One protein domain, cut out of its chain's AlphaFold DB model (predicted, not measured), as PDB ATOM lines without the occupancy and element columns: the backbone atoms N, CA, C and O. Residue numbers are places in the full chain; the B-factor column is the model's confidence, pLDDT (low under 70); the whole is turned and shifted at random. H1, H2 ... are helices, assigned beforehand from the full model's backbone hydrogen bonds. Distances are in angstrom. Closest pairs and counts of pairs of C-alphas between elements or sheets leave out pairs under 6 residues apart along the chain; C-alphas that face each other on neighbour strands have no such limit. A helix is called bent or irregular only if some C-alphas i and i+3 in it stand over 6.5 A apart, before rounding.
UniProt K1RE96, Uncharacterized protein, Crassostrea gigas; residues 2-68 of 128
ATOM      1  N   GLY A   2     141.989 181.406 137.499       89.12
ATOM      2  CA  GLY A   2     140.905 182.028 136.738       89.12
ATOM      3  C   GLY A   2     140.011 182.919 137.602       89.12
ATOM      4  O   GLY A   2     139.608 182.513 138.694       89.12
ATOM      5  N   MET A   3     139.692 184.112 137.106       89.00
ATOM      6  CA  MET A   3     138.679 184.999 137.678       89.00
ATOM      7  C   MET A   3     137.340 184.762 136.976       89.00
ATOM      8  O   MET A   3     137.262 184.788 135.750       89.00
ATOM      9  N   ALA A   4     136.299 184.514 137.762       84.94
ATOM     10  CA  ALA A   4     134.933 184.398 137.288       84.94
ATOM     11  C   ALA A   4     134.344 185.775 136.952       84.94
ATOM     12  O   ALA A   4     134.866 186.824 137.341       84.94
ATOM     13  N   ALA A   5     133.224 185.771 136.231       80.06
ATOM     14  CA  ALA A   5     132.546 186.994 135.810       80.06
ATOM     15  C   ALA A   5     132.030 187.864 136.978       80.06
ATOM     16  O   ALA A   5     131.816 189.057 136.788       80.06
ATOM     17  N   ASP A   6     131.866 187.299 138.178       84.31
ATOM     18  CA  ASP A   6     131.487 188.024 139.402       84.31
ATOM     19  C   ASP A   6     132.673 188.731 140.096       84.31
ATOM     20  O   ASP A   6     132.508 189.361 141.141       84.31
ATOM     21  N   GLY A   7     133.874 188.649 139.514       87.12
ATOM     22  CA  GLY A   7     135.088 189.280 140.026       87.12
ATOM     23  C   GLY A   7     135.797 188.487 141.124       87.12
ATOM     24  O   GLY A   7     136.818 188.953 141.640       87.12
ATOM     25  N   TYR A   8     135.302 187.295 141.463       89.38
ATOM     26  CA  TYR A   8     135.958 186.390 142.393       89.38
ATOM     27  C   TYR A   8     136.704 185.267 141.676       89.38
ATOM     28  O   TYR A   8     136.501 184.980 140.499       89.38
ATOM     29  N   PHE A   9     137.621 184.615 142.382       89.06
ATOM     30  CA  PHE A   9     138.308 183.447 141.850       89.06
ATOM     31  C   PHE A   9     137.459 182.196 141.919       89.06
ATOM     32  O   PHE A   9     136.894 181.864 142.957       89.06
ATOM     33  N   GLY A  10     137.478 181.437 140.834       78.81
ATOM     34  CA  GLY A  10     136.995 180.073 140.876       78.81
ATOM     35  C   GLY A  10     138.092 179.111 141.335       78.81
ATOM     36  O   GLY A  10     139.248 179.209 140.921       78.81
ATOM     37  N   SER A  11     137.724 178.156 142.191       79.44
ATOM     38  CA  SER A  11     138.641 177.154 142.752       79.44
ATOM     39  C   SER A  11     138.546 175.778 142.083       79.44
ATOM     40  O   SER A  11     139.259 174.865 142.483       79.44
ATOM     41  N   ALA A  12     137.678 175.606 141.081       79.25
ATOM     42  CA  ALA A  12     137.502 174.333 140.371       79.25
ATOM     43  C   ALA A  12     138.750 173.883 139.590       79.25
ATOM     44  O   ALA A  12     138.995 172.688 139.477       79.25
ATOM     45  N   VAL A  13     139.553 174.824 139.070       83.94
ATOM     46  CA  VAL A  13     140.847 174.529 138.438       83.94
ATOM     47  C   VAL A  13     141.900 175.489 138.975       83.94
ATOM     48  O   VAL A  13     141.781 176.709 138.838       83.94
ATOM     49  N   ILE A  14     142.947 174.927 139.576       88.25
ATOM     50  CA  ILE A  14     144.086 175.664 140.123       88.25
ATOM     51  C   ILE A  14     145.355 175.033 139.563       88.25
ATOM     52  O   ILE A  14     145.606 173.850 139.760       88.25
ATOM     53  N   ILE A  15     146.164 175.843 138.883       89.69
ATOM     54  CA  ILE A  15     147.488 175.453 138.397       89.69
ATOM     55  C   ILE A  15     148.507 176.243 139.209       89.69
ATOM     56  O   ILE A  15     148.443 177.474 139.263       89.69
ATOM     57  N   ALA A  16     149.422 175.539 139.867       93.94
ATOM     58  CA  ALA A  16     150.450 176.141 140.701       93.94
ATOM     59  C   ALA A  16     151.744 175.328 140.634       93.94
ATOM     60  O   ALA A  16     151.719 174.099 140.608       93.94
ATOM     61  N   GLY A  17     152.882 176.022 140.657       95.62
ATOM     62  CA  GLY A  17     154.173 175.375 140.863       95.62
ATOM     63  C   GLY A  17     154.278 174.777 142.269       95.62
ATOM     64  O   GLY A  17     153.651 175.260 143.221       95.62
ATOM     65  N   LYS A  18     155.114 173.741 142.415       96.00
ATOM     66  CA  LYS A  18     155.452 173.170 143.725       96.00
ATOM     67  C   LYS A  18     155.931 174.285 144.660       96.00
ATOM     68  O   LYS A  18     156.714 175.139 144.259       96.00
ATOM     69  N   ASN A  19     155.470 174.266 145.911       95.75
ATOM     70  CA  ASN A  19     155.802 175.268 146.930       95.75
ATOM     71  C   ASN A  19     155.382 176.715 146.604       95.75
ATOM     72  O   ASN A  19     155.948 177.635 147.198       95.75
ATOM     73  N   SER A  20     154.396 176.924 145.722       97.56
ATOM     74  CA  SER A  20     153.862 178.254 145.401       97.56
ATOM     75  C   SER A  20     153.614 179.098 146.656       97.56
ATOM     76  O   SER A  20     152.838 178.724 147.539       97.56
ATOM     77  N   ALA A  21     154.268 180.260 146.720       98.12
ATOM     78  CA  ALA A  21     154.157 181.178 147.848       98.12
ATOM     79  C   ALA A  21     152.721 181.688 148.036       98.12
ATOM     80  O   ALA A  21     152.274 181.865 149.168       98.12
ATOM     81  N   PHE A  22     151.981 181.877 146.939       97.56
ATOM     82  CA  PHE A  22     150.573 182.257 147.003       97.56
ATOM     83  C   PHE A  22     149.714 181.162 147.640       97.56
ATOM     84  O   PHE A  22     148.931 181.447 148.541       97.56
ATOM     85  N   ILE A  23     149.900 179.905 147.214       96.50
ATOM     86  CA  ILE A  23     149.149 178.767 147.764       96.50
ATOM     87  C   ILE A  23     149.447 178.590 149.251       96.50
ATOM     88  O   ILE A  23     148.515 178.381 150.016       96.50
ATOM     89  N   LYS A  24     150.706 178.753 149.681       97.75
ATOM     90  CA  LYS A  24     151.061 178.724 151.109       97.75
ATOM     91  C   LYS A  24     150.293 179.775 151.909       97.75
ATOM     92  O   LYS A  24     149.595 179.414 152.842       97.75
ATOM     93  N   LYS A  25     150.310 181.043 151.480       97.62
ATOM     94  CA  LYS A  25     149.545 182.113 152.149       97.62
ATOM     95  C   LYS A  25     148.049 181.822 152.210       97.62
ATOM     96  O   LYS A  25     147.387 182.147 153.192       97.62
ATOM     97  N   TRP A  26     147.514 181.233 151.146       96.12
ATOM     98  CA  TRP A  26     146.117 180.841 151.112       96.12
ATOM     99  C   TRP A  26     145.829 179.689 152.075       96.12
ATOM    100  O   TRP A  26     144.882 179.795 152.844       96.12
ATOM    101  N   MET A  27     146.672 178.659 152.135       96.06
ATOM    102  CA  MET A  27     146.568 177.598 153.140       96.06
ATOM    103  C   MET A  27     146.688 178.137 154.568       96.06
ATOM    104  O   MET A  27     145.867 177.789 155.409       96.06
ATOM    105  N   ASP A  28     147.638 179.034 154.836       97.56
ATOM    106  CA  ASP A  28     147.834 179.634 156.161       97.56
ATOM    107  C   ASP A  28     146.566 180.362 156.648       97.56
ATOM    108  O   ASP A  28     146.238 180.340 157.838       97.56
ATOM    109  N   SER A  29     145.794 180.956 155.727       96.88
ATOM    110  CA  SER A  29     144.521 181.618 156.048       96.88
ATOM    111  C   SER A  29     143.434 180.668 156.577       96.88
ATOM    112  O   SER A  29     142.508 181.127 157.248       96.88
ATOM    113  N   TYR A  30     143.556 179.351 156.360       96.06
ATOM    114  CA  TYR A  30     142.635 178.356 156.927       96.06
ATOM    115  C   TYR A  30     142.807 178.176 158.443       96.06
ATOM    116  O   TYR A  30     141.959 177.552 159.072       96.06
ATOM    117  N   SER A  31     143.827 178.772 159.069       96.62
ATOM    118  CA  SER A  31     143.871 178.908 160.536       96.62
ATOM    119  C   SER A  31     142.632 179.621 161.106       96.62
ATOM    120  O   SER A  31     142.218 179.328 162.223       96.62
ATOM    121  N   ALA A  32     141.996 180.498 160.321       94.94
ATOM    122  CA  ALA A  32     140.739 181.170 160.644       94.94
ATOM    123  C   ALA A  32     139.577 180.644 159.778       94.94
ATOM    124  O   ALA A  32     138.781 181.424 159.249       94.94
ATOM    125  N   TYR A  33     139.511 179.320 159.588       95.88
ATOM    126  CA  TYR A  33     138.522 178.668 158.731       95.88
ATOM    127  C   TYR A  33     137.082 178.969 159.162       95.88
ATOM    128  O   TYR A  33     136.702 178.801 160.320       95.88
ATOM    129  N   LYS A  34     136.256 179.382 158.197       95.62
ATOM    130  CA  LYS A  34     134.836 179.702 158.396       95.62
ATOM    131  C   LYS A  34     133.956 178.674 157.670       95.62
ATOM    132  O   LYS A  34     133.577 178.935 156.528       95.62
ATOM    133  N   PRO A  35     133.640 177.513 158.278       94.75
ATOM    134  CA  PRO A  35     132.922 176.422 157.603       94.75
ATOM    135  C   PRO A  35     131.502 176.796 157.175       94.75
ATOM    136  O   PRO A  35     131.004 176.305 156.168       94.75
ATOM    137  N   ASN A  36     130.859 177.692 157.925       96.44
ATOM    138  CA  ASN A  36     129.450 178.033 157.733       96.44
ATOM    139  C   ASN A  36     129.220 179.108 156.659       96.44
ATOM    140  O   ASN A  36     128.079 179.484 156.409       96.44
ATOM    141  N   LEU A  37     130.285 179.627 156.036       94.31
ATOM    142  CA  LEU A  37     130.192 180.661 155.010       94.31
ATOM    143  C   LEU A  37     130.620 180.101 153.654       94.31
ATOM    144  O   LEU A  37     131.782 179.749 153.437       94.31
ATOM    145  N   TRP A  38     129.664 180.043 152.726       89.69
ATOM    146  CA  TRP A  38     129.903 179.557 151.372       89.69
ATOM    147  C   TRP A  38     130.965 180.404 150.665       89.69
ATOM    148  O   TRP A  38     130.876 181.629 150.630       89.69
ATOM    149  N   GLY A  39     131.989 179.750 150.117       90.31
ATOM    150  CA  GLY A  39     133.035 180.402 149.325       90.31
ATOM    151  C   GLY A  39     133.967 181.342 150.101       90.31
ATOM    152  O   GLY A  39     134.950 181.809 149.532       90.31
ATOM    153  N   GLU A  40     133.740 181.601 151.391       95.19
ATOM    154  CA  GLU A  40     134.538 182.566 152.159       95.19
ATOM    155  C   GLU A  40     136.024 182.190 152.162       95.19
ATOM    156  O   GLU A  40     136.883 183.021 151.872       95.19
ATOM    157  N   ASN A  41     136.328 180.912 152.390       94.06
ATOM    158  CA  ASN A  41     137.705 180.415 152.428       94.06
ATOM    159  C   ASN A  41     138.276 180.156 151.023       94.06
ATOM    160  O   ASN A  41     139.459 180.385 150.788       94.06
ATOM    161  N   SER A  42     137.453 179.682 150.078       90.94
ATOM    162  CA  SER A  42     137.934 179.157 148.791       90.94
ATOM    163  C   SER A  42     137.849 180.139 147.612       90.94
ATOM    164  O   SER A  42     138.520 179.954 146.603       90.94
ATOM    165  N   VAL A  43     137.022 181.177 147.722       92.62
ATOM    166  CA  VAL A  43     136.701 182.120 146.638       92.62
ATOM    167  C   VAL A  43     137.051 183.534 147.090       92.62
ATOM    168  O   VAL A  43     137.916 184.201 146.513       92.62
ATOM    169  N   ILE A  44     136.443 183.972 148.192       94.75
ATOM    170  CA  ILE A  44     136.580 185.337 148.704       94.75
ATOM    171  C   ILE A  44     137.986 185.558 149.265       94.75
ATOM    172  O   ILE A  44     138.647 186.528 148.890       94.75
ATOM    173  N   MET A  45     138.479 184.660 150.125       96.31
ATOM    174  CA  MET A  45     139.817 184.784 150.711       96.31
ATOM    175  C   MET A  45     140.918 184.730 149.648       96.31
ATOM    176  O   MET A  45     141.804 185.581 149.651       96.31
ATOM    177  N   ALA A  46     140.827 183.809 148.686       95.25
ATOM    178  CA  ALA A  46     141.773 183.740 147.571       95.25
ATOM    179  C   ALA A  46     141.825 185.066 146.790       95.25
ATOM    180  O   ALA A  46     142.898 185.590 146.491       95.25
ATOM    181  N   THR A  47     140.656 185.658 146.529       95.44
ATOM    182  CA  THR A  47     140.537 186.951 145.842       95.44
ATOM    183  C   THR A  47     141.143 188.093 146.667       95.44
ATOM    184  O   THR A  47     141.864 188.934 146.127       95.44
ATOM    185  N   LYS A  48     140.899 188.124 147.986       96.06
ATOM    186  CA  LYS A  48     141.504 189.102 148.911       96.06
ATOM    187  C   LYS A  48     143.031 188.986 148.915       96.06
ATOM    188  O   LYS A  48     143.722 189.988 148.748       96.06
ATOM    189  N   LEU A  49     143.553 187.765 149.028       96.81
ATOM    190  CA  LEU A  49     144.990 187.502 149.021       96.81
ATOM    191  C   LEU A  49     145.643 187.894 147.696       96.81
ATOM    192  O   LEU A  49     146.750 188.417 147.709       96.81
ATOM    193  N   ALA A  50     144.977 187.715 146.554       95.88
ATOM    194  CA  ALA A  50     145.526 188.161 145.273       95.88
ATOM    195  C   ALA A  50     145.614 189.678 145.144       95.88
ATOM    196  O   ALA A  50     146.567 190.179 144.554       95.88
ATOM    197  N   LYS A  51     144.669 190.416 145.736       95.69
ATOM    198  CA  LYS A  51     144.762 191.878 145.827       95.69
ATOM    199  C   LYS A  51     145.906 192.312 146.745       95.69
ATOM    200  O   LYS A  51     146.589 193.282 146.443       95.69
ATOM    201  N   GLN A  52     146.130 191.588 147.843       97.75
ATOM    202  CA  GLN A  52     147.197 191.891 148.802       97.75
ATOM    203  C   GLN A  52     148.594 191.503 148.287       97.75
ATOM    204  O   GLN A  52     149.573 192.193 148.562       97.75
ATOM    205  N   TYR A  53     148.693 190.410 147.530       97.50
ATOM    206  CA  TYR A  53     149.949 189.843 147.042       97.50
ATOM    207  C   TYR A  53     149.939 189.650 145.516       97.50
ATOM    208  O   TYR A  53     150.154 188.531 145.039       97.50
ATOM    209  N   PRO A  54     149.744 190.719 144.721       96.69
ATOM    210  CA  PRO A  54     149.542 190.605 143.274       96.69
ATOM    211  C   PRO A  54     150.766 190.047 142.537       96.69
ATOM    212  O   PRO A  54     150.631 189.466 141.471       96.69
ATOM    213  N   LYS A  55     151.968 190.167 143.115       97.81
ATOM    214  CA  LYS A  55     153.209 189.623 142.536       97.81
ATOM    215  C   LYS A  55     153.357 188.105 142.701       97.81
ATOM    216  O   LYS A  55     154.239 187.522 142.083       97.81
ATOM    217  N   LEU A  56     152.551 187.468 143.556       97.56
ATOM    218  CA  LEU A  56     152.654 186.028 143.833       97.56
ATOM    219  C   LEU A  56     151.719 185.181 142.963       97.56
ATOM    220  O   LEU A  56     151.755 183.954 143.043       97.56
ATOM    221  N   ILE A  57     150.869 185.817 142.161       95.25
ATOM    222  CA  ILE A  57     149.834 185.146 141.389       95.25
ATOM    223  C   ILE A  57     149.657 185.806 140.029       95.25
ATOM    224  O   ILE A  57     149.557 187.020 139.912       95.25
ATOM    225  N   HIS A  58     149.537 184.971 139.003       93.12
ATOM    226  CA  HIS A  58     149.005 185.381 137.713       93.12
ATOM    227  C   HIS A  58     147.496 185.123 137.667       93.12
ATOM    228  O   HIS A  58     147.034 184.034 138.037       93.12
ATOM    229  N   VAL A  59     146.727 186.118 137.231       91.62
ATOM    230  CA  VAL A  59     145.263 186.059 137.175       91.62
ATOM    231  C   VAL A  59     144.803 186.086 135.727       91.62
ATOM    232  O   VAL A  59     144.981 187.083 135.035       91.62
ATOM    233  N   GLU A  60     144.143 185.009 135.312       89.81
ATOM    234  CA  GLU A  60     143.502 184.901 134.007       89.81
ATOM    235  C   GLU A  60     142.053 185.371 134.105       89.81
ATOM    236  O   GLU A  60     141.232 184.747 134.780       89.81
ATOM    237  N   LYS A  61     141.739 186.490 133.451       85.44
ATOM    238  CA  LYS A  61     140.372 187.043 133.404       85.44
ATOM    239  C   LYS A  61     139.550 186.473 132.248       85.44
ATOM    240  O   LYS A  61     138.341 186.310 132.367       85.44
ATOM    241  N   HIS A  62     140.216 186.167 131.140       80.25
ATOM    242  CA  HIS A  62     139.632 185.556 129.951       80.25
ATOM    243  C   HIS A  62     140.307 184.214 129.688       80.25
ATOM    244  O   HIS A  62     141.357 183.929 130.258       80.25
ATOM    245  N   TYR A  63     139.676 183.372 128.868       83.12
ATOM    246  CA  TYR A  63     140.202 182.052 128.494       83.12
ATOM    247  C   TYR A  63     140.426 181.094 129.677       83.12
ATOM    248  O   TYR A  63     141.088 180.072 129.533       83.12
ATOM    249  N   CYS A  64     139.883 181.392 130.855       82.50
ATOM    250  CA  CYS A  64     139.954 180.518 132.018       82.50
ATOM    251  C   CYS A  64     138.667 179.703 132.166       82.50
ATOM    252  O   CYS A  64     137.645 180.037 131.572       82.50
ATOM    253  N   SER A  65     138.686 178.686 133.029       80.69
ATOM    254  CA  SER A  65     137.525 177.816 133.245       80.69
ATOM    255  C   SER A  65     136.255 178.550 133.680       80.69
ATOM    256  O   SER A  65     135.166 178.049 133.449       80.69
ATOM    257  N   PHE A  66     136.359 179.738 134.274       78.44
ATOM    258  CA  PHE A  66     135.205 180.501 134.772       78.44
ATOM    259  C   PHE A  66     134.740 181.597 133.808       78.44
ATOM    260  O   PHE A  66     133.925 182.442 134.181       78.44
ATOM    261  N   TYR A  67     135.273 181.584 132.585       80.06
ATOM    262  CA  TYR A  67     134.868 182.452 131.496       80.06
ATOM    263  C   TYR A  67     134.446 181.600 130.282       80.06
ATOM    264  O   TYR A  67     135.166 180.670 129.912       80.06
ATOM    265  N   PRO A  68     133.326 181.920 129.612       76.06
ATOM    266  CA  PRO A  68     132.423 183.045 129.858       76.06
ATOM    267  C   PRO A  68     131.475 182.780 131.040       76.06
ATOM    268  O   PRO A  68     131.503 181.715 131.653       76.06
TER     269      PRO A  68
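What this domain is: This is residues 2 to 68 of the 128 residues of an uncharacterized protein of Crassostrea gigas (UniProt K1RE96). This domain has little regular structure: two helices, H2 and H1, pack together at a steep tilt, while two long stretches without named elements, residues 2 to 20 and 53 to 68, loop largely to one side of the pair. The printed part has 67 residues, of which 25 are in the named helices, H1 then H2; the class is all helix, with no named strand. It is compact and rounded, with a radius of gyration of the C-alphas of 11.7 A and spans of 32 by 28 by 19 A.

How they stand to each other: H2, residues 40 to 52, touches H1, residues 21 to 32; their closest C-alphas, of Ala 46 and Trp 26, are 6.3 A apart. They run opposite ways at a steep tilt of 50 degrees. Of the O i to N i+4 pairs, 5 of 8 in H1 and 6 of 9 in H2 are within hydrogen-bond range.

Where its parts are: H2 is 16.1 A long and ends at C-alpha 52 (147.197, 191.891, 148.802). It is neither bent nor irregular, but only just: C-alphas 41 and 44 are 6.3 A apart. H1 is 18.5 A long and begins at C-alpha 21 (154.157, 181.178, 147.848).

The domain as a whole: The farthest C-alphas, of Ser 31 and Pro 68, are 33.0 A apart. The printed part has no cut, and the link from H1 to H2 is short. No printed residue is under pLDDT 70.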